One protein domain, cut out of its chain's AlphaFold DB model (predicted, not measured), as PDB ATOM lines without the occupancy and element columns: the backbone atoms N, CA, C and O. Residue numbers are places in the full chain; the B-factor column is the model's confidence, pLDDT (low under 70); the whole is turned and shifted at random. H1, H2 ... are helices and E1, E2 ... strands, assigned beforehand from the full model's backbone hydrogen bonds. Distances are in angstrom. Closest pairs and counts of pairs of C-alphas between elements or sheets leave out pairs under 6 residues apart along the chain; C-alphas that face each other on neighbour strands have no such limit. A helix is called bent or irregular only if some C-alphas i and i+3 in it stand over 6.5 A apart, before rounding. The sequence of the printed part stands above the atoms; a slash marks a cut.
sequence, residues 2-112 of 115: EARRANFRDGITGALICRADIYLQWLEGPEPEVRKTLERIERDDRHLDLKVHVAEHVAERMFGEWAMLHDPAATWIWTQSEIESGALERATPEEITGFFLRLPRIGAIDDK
ATOM      1  N   GLU A   2     -37.947 -40.261 103.729       59.69
ATOM      2  CA  GLU A   2     -37.492 -39.702 105.017       59.69
ATOM      3  C   GLU A   2     -38.028 -38.295 105.318       59.69
ATOM      4  O   GLU A   2     -38.473 -38.049 106.437       59.69
ATOM      5  N   ALA A   3     -38.088 -37.411 104.315       63.72
ATOM      6  CA  ALA A   3     -38.605 -36.049 104.479       63.72
ATOM      7  C   ALA A   3     -40.060 -36.027 104.981       63.72
ATOM      8  O   ALA A   3     -40.369 -35.338 105.942       63.72
ATOM      9  N   ARG A   4     -40.951 -36.861 104.422       63.09
ATOM     10  CA  ARG A   4     -42.367 -36.910 104.837       63.09
ATOM     11  C   ARG A   4     -42.546 -37.354 106.295       63.09
ATOM     12  O   ARG A   4     -43.402 -36.817 106.989       63.09
ATOM     13  N   ARG A   5     -41.749 -38.321 106.768       64.81
ATOM     14  CA  ARG A   5     -41.800 -38.791 108.166       64.81
ATOM     15  C   ARG A   5     -41.214 -37.774 109.143       64.81
ATOM     16  O   ARG A   5     -41.792 -37.582 110.208       64.81
ATOM     17  N   ALA A   6     -40.096 -37.140 108.789       68.62
ATOM     18  CA  ALA A   6     -39.503 -36.081 109.602       68.62
ATOM     19  C   ALA A   6     -40.452 -34.878 109.712       68.62
ATOM     20  O   ALA A   6     -40.765 -34.450 110.815       68.62
ATOM     21  N   ASN A   7     -41.004 -34.429 108.583       71.38
ATOM     22  CA  ASN A   7     -41.904 -33.283 108.540       71.38
ATOM     23  C   ASN A   7     -43.182 -33.525 109.343       71.38
ATOM     24  O   ASN A   7     -43.573 -32.676 110.137       71.38
ATOM     25  N   PHE A   8     -43.784 -34.713 109.219       69.69
ATOM     26  CA  PHE A   8     -44.960 -35.068 110.011       69.69
ATOM     27  C   PHE A   8     -44.686 -35.027 111.523       69.69
ATOM     28  O   PHE A   8     -45.504 -34.517 112.282       69.69
ATOM     29  N   ARG A   9     -43.529 -35.536 111.967       72.94
ATOM     30  CA  ARG A   9     -43.131 -35.515 113.383       72.94
ATOM     31  C   ARG A   9     -42.897 -34.091 113.894       72.94
ATOM     32  O   ARG A   9     -43.263 -33.791 115.025       72.94
ATOM     33  N   ASP A  10     -42.312 -33.241 113.059       74.94
ATOM     34  CA  ASP A  10     -41.865 -31.897 113.437       74.94
ATOM     35  C   ASP A  10     -42.964 -30.832 113.167       74.94
ATOM     36  O   ASP A  10     -42.747 -29.630 113.311       74.94
ATOM     37  N   GLY A  11     -44.182 -31.266 112.802       78.31
ATOM     38  CA  GLY A  11     -45.333 -30.388 112.559       78.31
ATOM     39  C   GLY A  11     -45.194 -29.521 111.303       78.31
ATOM     40  O   GLY A  11     -45.809 -28.451 111.212       78.31
ATOM     41  N   ILE A  12     -44.377 -29.972 110.355       82.31
ATOM     42  CA  ILE A  12     -44.086 -29.305 109.090       82.31
ATOM     43  C   ILE A  12     -45.008 -29.861 108.009       82.31
ATOM     44  O   ILE A  12     -45.142 -31.073 107.835       82.31
ATOM     45  N   THR A  13     -45.638 -28.956 107.276       84.25
ATOM     46  CA  THR A  13     -46.471 -29.229 106.104       84.25
ATOM     47  C   THR A  13     -45.840 -28.594 104.875       84.25
ATOM     48  O   THR A  13     -44.893 -27.812 104.993       84.25
ATOM     49  N   GLY A  14     -46.327 -28.937 103.685       83.00
ATOM     50  CA  GLY A  14     -45.798 -28.344 102.467       83.00
ATOM     51  C   GLY A  14     -45.980 -29.180 101.214       83.00
ATOM     52  O   GLY A  14     -46.742 -30.151 101.171       83.00
ATOM     53  N   ALA A  15     -45.231 -28.800 100.188       80.12
ATOM     54  CA  ALA A  15     -45.246 -29.435  98.882       80.12
ATOM     55  C   ALA A  15     -43.831 -29.508  98.304       80.12
ATOM     56  O   ALA A  15     -42.988 -28.649  98.563       80.12
ATOM     57  N   LEU A  16     -43.583 -30.542  97.508       81.19
ATOM     58  CA  LEU A  16     -42.346 -30.748  96.776       81.19
ATOM     59  C   LEU A  16     -42.685 -30.988  95.307       81.19
ATOM     60  O   LEU A  16     -43.451 -31.896  94.976       81.19
ATOM     61  N   ILE A  17     -42.074 -30.188  94.441       79.06
ATOM     62  CA  ILE A  17     -42.130 -30.331  92.991       79.06
ATOM     63  C   ILE A  17     -40.751 -30.798  92.531       79.06
ATOM     64  O   ILE A  17     -39.746 -30.140  92.797       79.06
ATOM     65  N   CYS A  18     -40.706 -31.932  91.836       74.88
ATOM     66  CA  CYS A  18     -39.487 -32.473  91.239       74.88
ATOM     67  C   CYS A  18     -39.595 -32.373  89.718       74.88
ATOM     68  O   CYS A  18     -40.491 -32.984  89.135       74.88
ATOM     69  N   ARG A  19     -38.698 -31.625  89.064       73.19
ATOM     70  CA  ARG A  19     -38.747 -31.420  87.610       73.19
ATOM     71  C   ARG A  19     -37.357 -31.394  86.993       73.19
ATOM     72  O   ARG A  19     -36.587 -30.489  87.279       73.19
ATOM     73  N   ALA A  20     -37.107 -32.313  86.057       72.12
ATOM     74  CA  ALA A  20     -35.795 -32.473  85.429       72.12
ATOM     75  C   ALA A  20     -34.708 -32.533  86.519       72.12
ATOM     76  O   ALA A  20     -34.791 -33.406  87.381       72.12
ATOM     77  N   ASP A  21     -33.789 -31.570  86.528       75.50
ATOM     78  CA  ASP A  21     -32.674 -31.498  87.476       75.50
ATOM     79  C   ASP A  21     -32.912 -30.504  88.631       75.50
ATOM     80  O   ASP A  21     -31.977 -30.162  89.352       75.50
ATOM     81  N   ILE A  22     -34.149 -30.018  88.818       77.19
ATOM     82  CA  ILE A  22     -34.493 -29.060  89.878       77.19
ATOM     83  C   ILE A  22     -35.532 -29.601  90.867       77.19
ATOM     84  O   ILE A  22     -36.464 -30.337  90.517       77.19
ATOM     85  N   TYR A  23     -35.396 -29.150  92.113       80.12
ATOM     86  CA  TYR A  23     -36.323 -29.410  93.208       80.12
ATOM     87  C   TYR A  23     -36.834 -28.083  93.765       80.12
ATOM     88  O   TYR A  23     -36.046 -27.245  94.194       80.12
ATOM     89  N   LEU A  24     -38.155 -27.897  93.786       82.56
ATOM     90  CA  LEU A  24     -38.794 -26.764  94.453       82.56
ATOM     91  C   LEU A  24     -39.541 -27.277  95.675       82.56
ATOM     92  O   LEU A  24     -40.414 -28.139  95.552       82.56
ATOM     93  N   GLN A  25     -39.231 -26.725  96.845       83.12
ATOM     94  CA  GLN A  25     -39.838 -27.141  98.101       83.12
ATOM     95  C   GLN A  25     -40.503 -25.966  98.816       83.12
ATOM     96  O   GLN A  25     -39.885 -24.931  99.044       83.12
ATOM     97  N   TRP A  26     -41.760 -26.164  99.203       85.06
ATOM     98  CA  TRP A  26     -42.525 -25.270 100.063       85.06
ATOM     99  C   TRP A  26     -42.606 -25.886 101.459       85.06
ATOM    100  O   TRP A  26     -43.003 -27.046 101.586       85.06
ATOM    101  N   LEU A  27     -42.230 -25.135 102.496       86.25
ATOM    102  CA  LEU A  27     -42.217 -25.590 103.889       86.25
ATOM    103  C   LEU A  27     -43.023 -24.637 104.767       86.25
ATOM    104  O   LEU A  27     -42.785 -23.435 104.769       86.25
ATOM    105  N   GLU A  28     -43.928 -25.190 105.566       84.94
ATOM    106  CA  GLU A  28     -44.763 -24.443 106.502       84.94
ATOM    107  C   GLU A  28     -44.740 -25.105 107.867       84.94
ATOM    108  O   GLU A  28     -44.883 -26.320 107.995       84.94
ATOM    109  N   GLY A  29     -44.607 -24.312 108.918       86.94
ATOM    110  CA  GLY A  29     -44.557 -24.841 110.267       86.94
ATOM    111  C   GLY A  29     -44.096 -23.803 111.272       86.94
ATOM    112  O   GLY A  29     -43.917 -22.635 110.923       86.94
ATOM    113  N   PRO A  30     -43.884 -24.220 112.529       85.75
ATOM    114  CA  PRO A  30     -43.216 -23.379 113.505       85.75
ATOM    115  C   PRO A  30     -41.850 -22.952 112.959       85.75
ATOM    116  O   PRO A  30     -41.056 -23.796 112.549       85.75
ATOM    117  N   GLU A  31     -41.563 -21.652 112.999       84.25
ATOM    118  CA  GLU A  31     -40.295 -21.066 112.547       84.25
ATOM    119  C   GLU A  31     -39.035 -21.855 112.972       84.25
ATOM    120  O   GLU A  31     -38.191 -22.118 112.111       84.25
ATOM    121  N   PRO A  32     -38.869 -22.295 114.241       85.69
ATOM    122  CA  PRO A  32     -37.697 -23.081 114.626       85.69
ATOM    123  C   PRO A  32     -37.607 -24.442 113.919       85.69
ATOM    124  O   PRO A  32     -36.501 -24.894 113.632       85.69
ATOM    125  N   GLU A  33     -38.731 -25.087 113.615       86.62
ATOM    126  CA  GLU A  33     -38.754 -26.392 112.941       86.62
ATOM    127  C   GLU A  33     -38.538 -26.246 111.429       86.62
ATOM    128  O   GLU A  33     -37.794 -27.028 110.829       86.62
ATOM    129  N   VAL A  34     -39.094 -25.190 110.821       85.06
ATOM    130  CA  VAL A  34     -38.807 -24.825 109.423       85.06
ATOM    131  C   VAL A  34     -37.317 -24.537 109.251       85.06
ATOM    132  O   VAL A  34     -36.694 -25.092 108.351       85.06
ATOM    133  N   ARG A  35     -36.712 -23.760 110.160       83.75
ATOM    134  CA  ARG A  35     -35.274 -23.459 110.129       83.75
ATOM    135  C   ARG A  35     -34.410 -24.710 110.273       83.75
ATOM    136  O   ARG A  35     -33.506 -24.909 109.472       83.75
ATOM    137  N   LYS A  36     -34.706 -25.590 111.237       85.19
ATOM    138  CA  LYS A  36     -33.988 -26.872 111.385       85.19
ATOM    139  C   LYS A  36     -34.085 -27.735 110.132       85.19
ATOM    140  O   LYS A  36     -33.147 -28.450 109.796       85.19
ATOM    141  N   THR A  37     -35.234 -27.706 109.465       84.50
ATOM    142  CA  THR A  37     -35.441 -28.467 108.232       84.50
ATOM    143  C   THR A  37     -34.653 -27.864 107.086       84.50
ATOM    144  O   THR A  37     -33.964 -28.610 106.398       84.50
ATOM    145  N   LEU A  38     -34.662 -26.538 106.945       83.00
ATOM    146  CA  LEU A  38     -33.828 -25.829 105.981       83.00
ATOM    147  C   LEU A  38     -32.345 -26.159 106.183       83.00
ATOM    148  O   LEU A  38     -31.695 -26.594 105.247       83.00
ATOM    149  N   GLU A  39     -31.842 -26.089 107.415       84.56
ATOM    150  CA  GLU A  39     -30.456 -26.437 107.749       84.56
ATOM    151  C   GLU A  39     -30.092 -27.906 107.470       84.56
ATOM    152  O   GLU A  39     -28.924 -28.248 107.268       84.56
ATOM    153  N   ARG A  40     -31.064 -28.820 107.554       83.19
ATOM    154  CA  ARG A  40     -30.862 -30.229 107.188       83.19
ATOM    155  C   ARG A  40     -30.820 -30.402 105.684       83.19
ATOM    156  O   ARG A  40     -30.038 -31.220 105.218       83.19
ATOM    157  N   ILE A  41     -31.663 -29.662 104.968       82.44
ATOM    158  CA  ILE A  41     -31.643 -29.622 103.515       82.44
ATOM    159  C   ILE A  41     -30.302 -29.019 103.098       82.44
ATOM    160  O   ILE A  41     -29.536 -29.719 102.482       82.44
ATOM    161  N   GLU A  42     -29.897 -27.832 103.537       81.62
ATOM    162  CA  GLU A  42     -28.601 -27.225 103.170       81.62
ATOM    163  C   GLU A  42     -27.378 -28.157 103.291       81.62
ATOM    164  O   GLU A  42     -26.453 -28.043 102.494       81.62
ATOM    165  N   ARG A  43     -27.376 -29.096 104.246       80.56
ATOM    166  CA  ARG A  43     -26.302 -30.088 104.458       80.56
ATOM    167  C   ARG A  43     -26.434 -31.379 103.640       80.56
ATOM    168  O   ARG A  43     -25.646 -32.296 103.838       80.56
ATOM    169  N   ASP A  44     -27.458 -31.501 102.812       79.38
ATOM    170  CA  ASP A  44     -27.731 -32.683 102.006       79.38
ATOM    171  C   ASP A  44     -26.988 -32.599 100.666       79.38
ATOM    172  O   ASP A  44     -27.283 -31.750  99.829       79.38
ATOM    173  N   ASP A  45     -26.044 -33.514 100.451       73.75
ATOM    174  CA  ASP A  45     -25.152 -33.530  99.281       73.75
ATOM    175  C   ASP A  45     -25.871 -33.813  97.944       73.75
ATOM    176  O   ASP A  45     -25.239 -33.868  96.886       73.75
ATOM    177  N   ARG A  46     -27.190 -34.055  97.966       75.38
ATOM    178  CA  ARG A  46     -27.992 -34.341  96.767       75.38
ATOM    179  C   ARG A  46     -28.383 -33.088  95.982       75.38
ATOM    180  O   ARG A  46     -28.827 -33.240  94.846       75.38
ATOM    181  N   HIS A  47     -28.216 -31.883  96.530       72.19
ATOM    182  CA  HIS A  47     -28.311 -30.633  95.762       72.19
ATOM    183  C   HIS A  47     -26.992 -29.878  95.759       72.19
ATOM    184  O   HIS A  47     -26.193 -29.949  96.686       72.19
ATOM    185  N   LEU A  48     -26.790 -29.131  94.679       60.72
ATOM    186  CA  LEU A  48     -25.587 -28.339  94.449       60.72
ATOM    187  C   LEU A  48     -25.791 -26.853  94.760       60.72
ATOM    188  O   LEU A  48     -24.814 -26.165  95.029       60.72
ATOM    189  N   ASP A  49     -27.038 -26.371  94.746       68.12
ATOM    190  CA  ASP A  49     -27.360 -24.967  94.993       68.12
ATOM    191  C   ASP A  49     -28.742 -24.855  95.653       68.12
ATOM    192  O   ASP A  49     -29.757 -25.244  95.069       68.12
ATOM    193  N   LEU A  50     -28.781 -24.371  96.898       75.06
ATOM    194  CA  LEU A  50     -30.025 -24.097  97.612       75.06
ATOM    195  C   LEU A  50     -30.309 -22.600  97.559       75.06
ATOM    196  O   LEU A  50     -29.549 -21.792  98.091       75.06
ATOM    197  N   LYS A  51     -31.450 -22.236  96.972       78.12
ATOM    198  CA  LYS A  51     -31.920 -20.854  96.909       78.12
ATOM    199  C   LYS A  51     -33.255 -20.723  97.627       78.12
ATOM    200  O   LYS A  51     -34.256 -21.323  97.240       78.12
ATOM    201  N   VAL A  52     -33.279 -19.905  98.676       78.31
ATOM    202  CA  VAL A  52     -34.530 -19.513  99.328       78.31
ATOM    203  C   VAL A  52     -35.169 -18.414  98.490       78.31
ATOM    204  O   VAL A  52     -34.672 -17.291  98.443       78.31
ATOM    205  N   HIS A  53     -36.260 -18.746  97.802       75.81
ATOM    206  CA  HIS A  53     -36.980 -17.790  96.960       75.81
ATOM    207  C   HIS A  53     -37.955 -16.917  97.756       75.81
ATOM    208  O   HIS A  53     -38.098 -15.736  97.452       75.81
ATOM    209  N   VAL A  54     -38.614 -17.490  98.769       74.88
ATOM    210  CA  VAL A  54     -39.607 -16.811  99.614       74.88
ATOM    211  C   VAL A  54     -39.454 -17.295 101.051       74.88
ATOM    212  O   VAL A  54     -39.357 -18.498 101.289       74.88
ATOM    213  N   ALA A  55     -39.437 -16.367 102.005       78.56
ATOM    214  CA  ALA A  55     -39.454 -16.664 103.434       78.56
ATOM    215  C   ALA A  55     -40.263 -15.586 104.158       78.56
ATOM    216  O   ALA A  55     -39.794 -14.463 104.329       78.56
ATOM    217  N   GLU A  56     -41.483 -15.927 104.565       78.75
ATOM    218  CA  GLU A  56     -42.418 -14.983 105.177       78.75
ATOM    219  C   GLU A  56     -43.185 -15.631 106.333       78.75
ATOM    220  O   GLU A  56     -43.425 -16.841 106.352       78.75
ATOM    221  N   HIS A  57     -43.593 -14.812 107.305       76.94
ATOM    222  CA  HIS A  57     -44.519 -15.225 108.355       76.94
ATOM    223  C   HIS A  57     -45.951 -15.143 107.833       76.94
ATOM    224  O   HIS A  57     -46.461 -14.055 107.568       76.94
ATOM    225  N   VAL A  58     -46.618 -16.290 107.729       78.50
ATOM    226  CA  VAL A  58     -48.018 -16.387 107.296       78.50
ATOM    227  C   VAL A  58     -48.932 -16.746 108.468       78.50
ATOM    228  O   VAL A  58     -48.557 -17.519 109.350       78.50
ATOM    229  N   ALA A  59     -50.135 -16.166 108.492       73.75
ATOM    230  CA  ALA A  59     -51.120 -16.412 109.551       73.75
ATOM    231  C   ALA A  59     -51.806 -17.784 109.406       73.75
ATOM    232  O   ALA A  59     -52.206 -18.389 110.400       73.75
ATOM    233  N   GLU A  60     -51.918 -18.278 108.172       75.19
ATOM    234  CA  GLU A  60     -52.560 -19.543 107.823       75.19
ATOM    235  C   GLU A  60     -51.654 -20.355 106.888       75.19
ATOM    236  O   GLU A  60     -50.893 -19.796 106.099       75.19
ATOM    237  N   ARG A  61     -51.722 -21.686 107.001       79.44
ATOM    238  CA  ARG A  61     -50.937 -22.619 106.179       79.44
ATOM    239  C   ARG A  61     -51.626 -22.828 104.834       79.44
ATOM    240  O   ARG A  61     -52.769 -23.278 104.811       79.44
ATOM    241  N   MET A  62     -50.926 -22.593 103.728       74.88
ATOM    242  CA  MET A  62     -51.443 -22.803 102.372       74.88
ATOM    243  C   MET A  62     -51.506 -24.289 101.999       74.88
ATOM    244  O   MET A  62     -52.360 -24.693 101.214       74.88
ATOM    245  N   PHE A  63     -50.641 -25.116 102.593       70.19
ATOM    246  CA  PHE A  63     -50.601 -26.569 102.408       70.19
ATOM    247  C   PHE A  63     -50.858 -27.321 103.715       70.19
ATOM    248  O   PHE A  63     -50.378 -28.439 103.896       70.19
ATOM    249  N   GLY A  64     -51.626 -26.729 104.635       63.19
ATOM    250  CA  GLY A  64     -51.888 -27.300 105.961       63.19
ATOM    251  C   GLY A  64     -52.481 -28.715 105.947       63.19
ATOM    252  O   GLY A  64     -52.287 -29.462 106.903       63.19
ATOM    253  N   GLU A  65     -53.149 -29.107 104.859       63.03
ATOM    254  CA  GLU A  65     -53.747 -30.437 104.684       63.03
ATOM    255  C   GLU A  65     -52.750 -31.511 104.200       63.03
ATOM    256  O   GLU A  65     -53.043 -32.706 104.276       63.03
ATOM    257  N   TRP A  66     -51.542 -31.129 103.759       65.25
ATOM    258  CA  TRP A  66     -50.545 -32.061 103.224       65.25
ATOM    259  C   TRP A  66     -49.219 -31.983 103.983       65.25
ATOM    260  O   TRP A  66     -48.484 -31.000 103.925       65.25
ATOM    261  N   ALA A  67     -48.845 -33.086 104.643       59.16
ATOM    262  CA  ALA A  67     -47.535 -33.209 105.295       59.16
ATOM    263  C   ALA A  67     -46.360 -33.050 104.304       59.16
ATOM    264  O   ALA A  67     -45.294 -32.564 104.671       59.16
ATOM    265  N   MET A  68     -46.557 -33.492 103.057       66.25
ATOM    266  CA  MET A  68     -45.705 -33.205 101.900       66.25
ATOM    267  C   MET A  68     -46.434 -33.691 100.640       66.25
ATOM    268  O   MET A  68     -46.466 -34.902 100.386       66.25
ATOM    269  N   LEU A  69     -47.053 -32.782  99.883       66.75
ATOM    270  CA  LEU A  69     -47.622 -33.115  98.575       66.75
ATOM    271  C   LEU A  69     -46.473 -33.386  97.595       66.75
ATOM    272  O   LEU A  69     -45.558 -32.575  97.485       66.75
ATOM    273  N   HIS A  70     -46.497 -34.534  96.920       64.38
ATOM    274  CA  HIS A  70     -45.483 -34.913  95.939       64.38
ATOM    275  C   HIS A  70     -46.133 -34.963  94.560       64.38
ATOM    276  O   HIS A  70     -46.845 -35.918  94.257       64.38
ATOM    277  N   ASP A  71     -45.879 -33.946  93.741       64.56
ATOM    278  CA  ASP A  71     -46.308 -33.921  92.343       64.56
ATOM    279  C   ASP A  71     -45.098 -34.279  91.461       64.56
ATOM    280  O   ASP A  71     -44.074 -33.579  91.515       64.56
ATOM    281  N   PRO A  72     -45.156 -35.378  90.685       57.19
ATOM    282  CA  PRO A  72     -44.183 -35.657  89.641       57.19
ATOM    283  C   PRO A  72     -44.421 -34.666  88.501       57.19
ATOM    284  O   PRO A  72     -45.037 -35.009  87.497       57.19
ATOM    285  N   ALA A  73     -43.955 -33.435  88.717       54.16
ATOM    286  CA  ALA A  73     -44.201 -32.231  87.939       54.16
ATOM    287  C   ALA A  73     -44.641 -32.522  86.504       54.16
ATOM    288  O   ALA A  73     -43.808 -32.622  85.590       54.16
ATOM    289  N   ALA A  74     -45.959 -32.607  86.305       54.22
ATOM    290  CA  ALA A  74     -46.536 -32.651  84.973       54.22
ATOM    291  C   ALA A  74     -46.003 -31.450  84.183       54.22
ATOM    292  O   ALA A  74     -45.643 -30.414  84.741       54.22
ATOM    293  N   THR A  75     -45.873 -31.598  82.875       54.97
ATOM    294  CA  THR A  75     -45.007 -30.838  81.962       54.97
ATOM    295  C   THR A  75     -45.182 -29.302  81.882       54.97
ATOM    296  O   THR A  75     -44.569 -28.684  81.022       54.97
ATOM    297  N   TRP A  76     -45.910 -28.658  82.798       69.06
ATOM    298  CA  TRP A  76     -46.493 -27.322  82.673       69.06
ATOM    299  C   TRP A  76     -45.733 -26.141  83.311       69.06
ATOM    300  O   TRP A  76     -46.076 -25.010  82.980       69.06
ATOM    301  N   ILE A  77     -44.758 -26.351  84.209       74.50
ATOM    302  CA  ILE A  77     -44.024 -25.238  84.857       74.50
ATOM    303  C   ILE A  77     -42.941 -24.679  83.922       74.50
ATOM    304  O   ILE A  77     -43.064 -23.554  83.454       74.50
ATOM    305  N   TRP A  78     -41.923 -25.489  83.608       78.88
ATOM    306  CA  TRP A  78     -40.863 -25.168  82.642       78.88
ATOM    307  C   TRP A  78     -40.403 -26.414  81.884       78.88
ATOM    308  O   TRP A  78     -40.351 -27.523  82.426       78.88
ATOM    309  N   THR A  79     -40.040 -26.245  80.621       81.38
ATOM    310  CA  THR A  79     -39.338 -27.243  79.808       81.38
ATOM    311  C   THR A  79     -37.866 -27.353  80.218       81.38
ATOM    312  O   THR A  79     -37.316 -26.449  80.845       81.38
ATOM    313  N   GLN A  80     -37.198 -28.451  79.849       78.56
ATOM    314  CA  GLN A  80     -35.767 -28.633  80.130       78.56
ATOM    315  C   GLN A  80     -34.917 -27.488  79.553       78.56
ATOM    316  O   GLN A  80     -34.072 -26.940  80.252       78.56
ATOM    317  N   SER A  81     -35.203 -27.061  78.318       82.94
ATOM    318  CA  SER A  81     -34.487 -25.952  77.676       82.94
ATOM    319  C   SER A  81     -34.686 -24.619  78.409       82.94
ATOM    320  O   SER A  81     -33.752 -23.826  78.513       82.94
ATOM    321  N   GLU A  82     -35.871 -24.370  78.973       83.88
ATOM    322  CA  GLU A  82     -36.111 -23.174  79.785       83.88
ATOM    323  C   GLU A  82     -35.306 -23.207  81.088       83.88
ATOM    324  O   GLU A  82     -34.702 -22.191  81.440       83.88
ATOM    325  N   ILE A  83     -35.223 -24.362  81.758       82.38
ATOM    326  CA  ILE A  83     -34.367 -24.541  82.940       82.38
ATOM    327  C   ILE A  83     -32.902 -24.270  82.595       82.38
ATOM    328  O   ILE A  83     -32.282 -23.430  83.242       82.38
ATOM    329  N   GLU A  84     -32.378 -24.897  81.539       81.94
ATOM    330  CA  GLU A  84     -30.998 -24.698  81.065       81.94
ATOM    331  C   GLU A  84     -30.722 -23.237  80.690       81.94
ATOM    332  O   GLU A  84     -29.626 -22.724  80.909       81.94
ATOM    333  N   SER A  85     -31.729 -22.528  80.173       85.69
ATOM    334  CA  SER A  85     -31.616 -21.101  79.870       85.69
ATOM    335  C   SER A  85     -31.602 -20.205  81.113       85.69
ATOM    336  O   SER A  85     -31.417 -18.999  80.964       85.69
ATOM    337  N   GLY A  86     -31.841 -20.738  82.317       83.44
ATOM    338  CA  GLY A  86     -31.905 -19.988  83.574       83.44
ATOM    339  C   GLY A  86     -33.305 -19.499  83.958       83.44
ATOM    340  O   GLY A  86     -33.426 -18.450  84.588       83.44
ATOM    341  N   ALA A  87     -34.376 -20.203  83.572       85.06
ATOM    342  CA  ALA A  87     -35.742 -19.831  83.961       85.06
ATOM    343  C   ALA A  87     -35.936 -19.797  85.485       85.06
ATOM    344  O   ALA A  87     -36.539 -18.852  85.982       85.06
ATOM    345  N   LEU A  88     -35.354 -20.754  86.220       83.06
ATOM    346  CA  LEU A  88     -35.390 -20.778  87.688       83.06
ATOM    347  C   LEU A  88     -34.740 -19.531  88.305       83.06
ATOM    348  O   LEU A  88     -35.279 -18.940  89.238       83.06
ATOM    349  N   GLU A  89     -33.602 -19.100  87.759       82.44
ATOM    350  CA  GLU A  89     -32.873 -17.932  88.264       82.44
ATOM    351  C   GLU A  89     -33.604 -16.616  88.009       82.44
ATOM    352  O   GLU A  89     -33.470 -15.675  88.793       82.44
ATOM    353  N   ARG A  90     -34.383 -16.556  86.924       84.44
ATOM    354  CA  ARG A  90     -35.195 -15.391  86.554       84.44
ATOM    355  C   ARG A  90     -36.584 -15.384  87.187       84.44
ATOM    356  O   ARG A  90     -37.237 -14.345  87.129       84.44
ATOM    357  N   ALA A  91     -37.033 -16.510  87.735       85.44
ATOM    358  CA  ALA A  91     -38.375 -16.656  88.271       85.44
ATOM    359  C   ALA A  91     -38.593 -15.745  89.481       85.44
ATOM    360  O   ALA A  91     -37.746 -15.672  90.379       85.44
ATOM    361  N   THR A  92     -39.745 -15.082  89.529       85.94
ATOM    362  CA  THR A  92     -40.096 -14.245  90.678       85.94
ATOM    363  C   THR A  92     -40.709 -15.075  91.817       85.94
ATOM    364  O   THR A  92     -41.282 -16.146  91.578       85.94
ATOM    365  N   PRO A  93     -40.629 -14.596  93.074       81.25
ATOM    366  CA  PRO A  93     -41.376 -15.141  94.212       81.25
ATOM    367  C   PRO A  93     -42.847 -15.456  93.916       81.25
ATOM    368  O   PRO A  93     -43.363 -16.507  94.304       81.25
ATOM    369  N   GLU A  94     -43.524 -14.558  93.202       82.75
ATOM    370  CA  GLU A  94     -44.941 -14.661  92.865       82.75
ATOM    371  C   GLU A  94     -45.196 -15.761  91.834       82.75
ATOM    372  O   GLU A  94     -46.172 -16.501  91.961       82.75
ATOM    373  N   GLU A  95     -44.316 -15.909  90.839       84.19
ATOM    374  CA  GLU A  95     -44.394 -16.995  89.858       84.19
ATOM    375  C   GLU A  95     -44.215 -18.354  90.537       84.19
ATOM    376  O   GLU A  95     -45.036 -19.255  90.341       84.19
ATOM    377  N   ILE A  96     -43.201 -18.475  91.401       83.19
ATOM    378  CA  ILE A  96     -42.917 -19.702  92.156       83.19
ATOM    379  C   ILE A  96     -44.100 -20.064  93.046       83.19
ATOM    380  O   ILE A  96     -44.599 -21.190  92.991       83.19
ATOM    381  N   THR A  97     -44.606 -19.098  93.811       82.38
ATOM    382  CA  THR A  97     -45.807 -19.271  94.637       82.38
ATOM    383  C   THR A  97     -47.003 -19.692  93.786       82.38
ATOM    384  O   THR A  97     -47.715 -20.640  94.122       82.38
ATOM    385  N   GLY A  98     -47.194 -19.052  92.630       82.81
ATOM    386  CA  GLY A  98     -48.236 -19.394  91.671       82.81
ATOM    387  C   GLY A  98     -48.158 -20.838  91.174       82.81
ATOM    388  O   GLY A  98     -49.207 -21.444  90.927       82.81
ATOM    389  N   PHE A  99     -46.959 -21.422  91.072       82.75
ATOM    390  CA  PHE A  99     -46.819 -22.830  90.709       82.75
ATOM    391  C   PHE A  99     -47.375 -23.755  91.787       82.75
ATOM    392  O   PHE A  99     -48.185 -24.638  91.495       82.75
ATOM    393  N   PHE A 100     -47.009 -23.498  93.041       78.88
ATOM    394  CA  PHE A 100     -47.494 -24.255  94.188       78.88
ATOM    395  C   PHE A 100     -49.015 -24.155  94.329       78.88
ATOM    396  O   PHE A 100     -49.682 -25.177  94.474       78.88
ATOM    397  N   LEU A 101     -49.601 -22.964  94.187       78.25
ATOM    398  CA  LEU A 101     -51.054 -22.769  94.308       78.25
ATOM    399  C   LEU A 101     -51.880 -23.489  93.232       78.25
ATOM    400  O   LEU A 101     -53.083 -23.697  93.401       78.25
ATOM    401  N   ARG A 102     -51.260 -23.890  92.118       75.69
ATOM    402  CA  ARG A 102     -51.916 -24.701  91.084       75.69
ATOM    403  C   ARG A 102     -51.829 -26.205  91.366       75.69
ATOM    404  O   ARG A 102     -52.658 -26.935  90.826       75.69
ATOM    405  N   LEU A 103     -50.924 -26.665  92.239       70.56
ATOM    406  CA  LEU A 103     -50.772 -28.087  92.580       70.56
ATOM    407  C   LEU A 103     -52.048 -28.732  93.140       70.56
ATOM    408  O   LEU A 103     -52.415 -29.793  92.642       70.56
ATOM    409  N   PRO A 104     -52.799 -28.132  94.091       61.00
ATOM    410  CA  PRO A 104     -54.005 -28.768  94.631       61.00
ATOM    411  C   PRO A 104     -55.084 -29.010  93.565       61.00
ATOM    412  O   PRO A 104     -55.901 -29.917  93.696       61.00
ATOM    413  N   ARG A 105     -55.081 -28.221  92.480       56.03
ATOM    414  CA  ARG A 105     -56.041 -28.354  91.372       56.03
ATOM    415  C   ARG A 105     -55.679 -29.489  90.410       56.03
ATOM    416  O   ARG A 105     -56.561 -29.951  89.693       56.03
ATOM    417  N   ILE A 106     -54.416 -29.918  90.398       53.19
ATOM    418  CA  ILE A 106     -53.891 -31.003  89.556       53.19
ATOM    419  C   ILE A 106     -53.756 -32.302  90.371       53.19
ATOM    420  O   ILE A 106     -54.079 -33.365  89.873       53.19
ATOM    421  N   GLY A 107     -53.407 -32.251  91.657       48.16
ATOM    422  CA  GLY A 107     -53.362 -33.446  92.513       48.16
ATOM    423  C   GLY A 107     -54.743 -34.035  92.844       48.16
ATOM    424  O   GLY A 107     -54.875 -35.242  93.028       48.16
ATOM    425  N   ALA A 108     -55.800 -33.212  92.868       44.75
ATOM    426  CA  ALA A 108     -57.165 -33.671  93.157       44.75
ATOM    427  C   ALA A 108     -57.783 -34.561  92.058       44.75
ATOM    428  O   ALA A 108     -58.775 -35.245  92.322       44.75
ATOM    429  N   ILE A 109     -57.233 -34.552  90.836       43.78
ATOM    430  CA  ILE A 109     -57.668 -35.454  89.756       43.78
ATOM    431  C   ILE A 109     -56.991 -36.830  89.837       43.78
ATOM    432  O   ILE A 109     -57.629 -37.813  89.463       43.78
ATOM    433  N   ASP A 110     -55.781 -36.933  90.399       43.59
ATOM    434  CA  ASP A 110     -55.053 -38.207  90.513       43.59
ATOM    435  C   ASP A 110     -55.323 -38.961  91.834       43.59
ATOM    436  O   ASP A 110     -55.299 -40.191  91.852       43.59
ATOM    437  N   ASP A 111     -55.687 -38.273  92.925       40.00
ATOM    438  CA  ASP A 111     -55.951 -38.913  94.234       40.00
ATOM    439  C   ASP A 111     -57.332 -39.607  94.340       40.00
ATOM    440  O   ASP A 111     -57.616 -40.311  95.305       40.00
ATOM    441  N   LYS A 112     -58.212 -39.482  93.330       35.28
ATOM    442  CA  LYS A 112     -59.494 -40.231  93.277       35.28
ATOM    443  C   LYS A 112     -59.382 -41.655  92.729       35.28
ATOM    444  O   LYS A 112     -60.404 -42.321  92.559       35.28
TER     445      LYS A 112
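What this domain is: This is residues 2 to 112 of the 115 residues of the protein "BLUF domain-containing protein" of Agrobacterium albertimagni AOL15 (UniProt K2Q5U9). What is the main shape? A small three-stranded sheet has the long helix H5 crossing over one face, while H1 and H2 graze it near the end where E1 begins and E2 ends, and H3 and H4 lie toward the other end. Unnamed residues 43 to 68 loop past the E2 edge before returning to E3. What makes it up? The printed part has 111 residues, with five named helices and three named strands in the order H1 E1 E2 H2 E3 H3 H4 H5; the class is mixed, helices and strands, and the sheet E2, E1, E3 is mixed. It is compact, with a radius of gyration of the C-alphas of 14.0 A and spans of 38 by 36 by 26 A.

Where its parts are: Where are the strands? E1 is residues 13 to 19, 20.2 A long from C-alpha 13 at (-46.471, -29.229, 106.104); E2 is 22 to 28, 20.1 A; E3 is 69 to 71. Where are the helices? H1 is residues 2 to 9, H2 31 to 42, 16.2 A, H3 80 to 84 and H4 87 to 90. H5, 93 to 110, spans 27.1 A, ending at C-alpha 110 at (-55.053, -38.207, 90.513); it has a kink of 25 degrees near residue 104 and is only just irregular, with C-alphas 101 and 104 6.7 A apart.

How they stand to each other: How do the strands pair? E1 and E2 form an antiparallel hairpin at 172 degrees, with N 17 and O 24 2.9 A apart, within hydrogen-bond range. E1 and E3 are parallel at 13 degrees, with N 16 and O 69 2.8 A apart, also within range. What is on the sheet? H5 makes two layers with it, a helix on one face: its height over the sheet is 9.2 A, and it runs across the strands, at 88 degrees to E1 on the local plane, with Ala 15 and Phe 100 the closest C-alphas of E1 and H5, 7.3 A apart. H1 only grazes the sheet with residues 4 to 7, and H2 with 33 to 38; H3 is only just not on it, with 4 pairs of C-alphas within 10 A, and H4 is not on it. Are the helix backbones complete? Every O i to N i+4 pair is within hydrogen-bond range in H1, H2 and H3; H5 has 10 of 14, and H4 is too short for such a pair.

The domain as a whole: How large is it? The two C-alphas farthest apart, those of Arg 9 and Ser 85, are 38.3 A apart. Is it continuous? The printed part has no cut, and the link from H2 to E3, 26 residues, is long. Where is confidence low? The pLDDT is under 70 in 30 residues, among them 64 to 76 and 104 to 112.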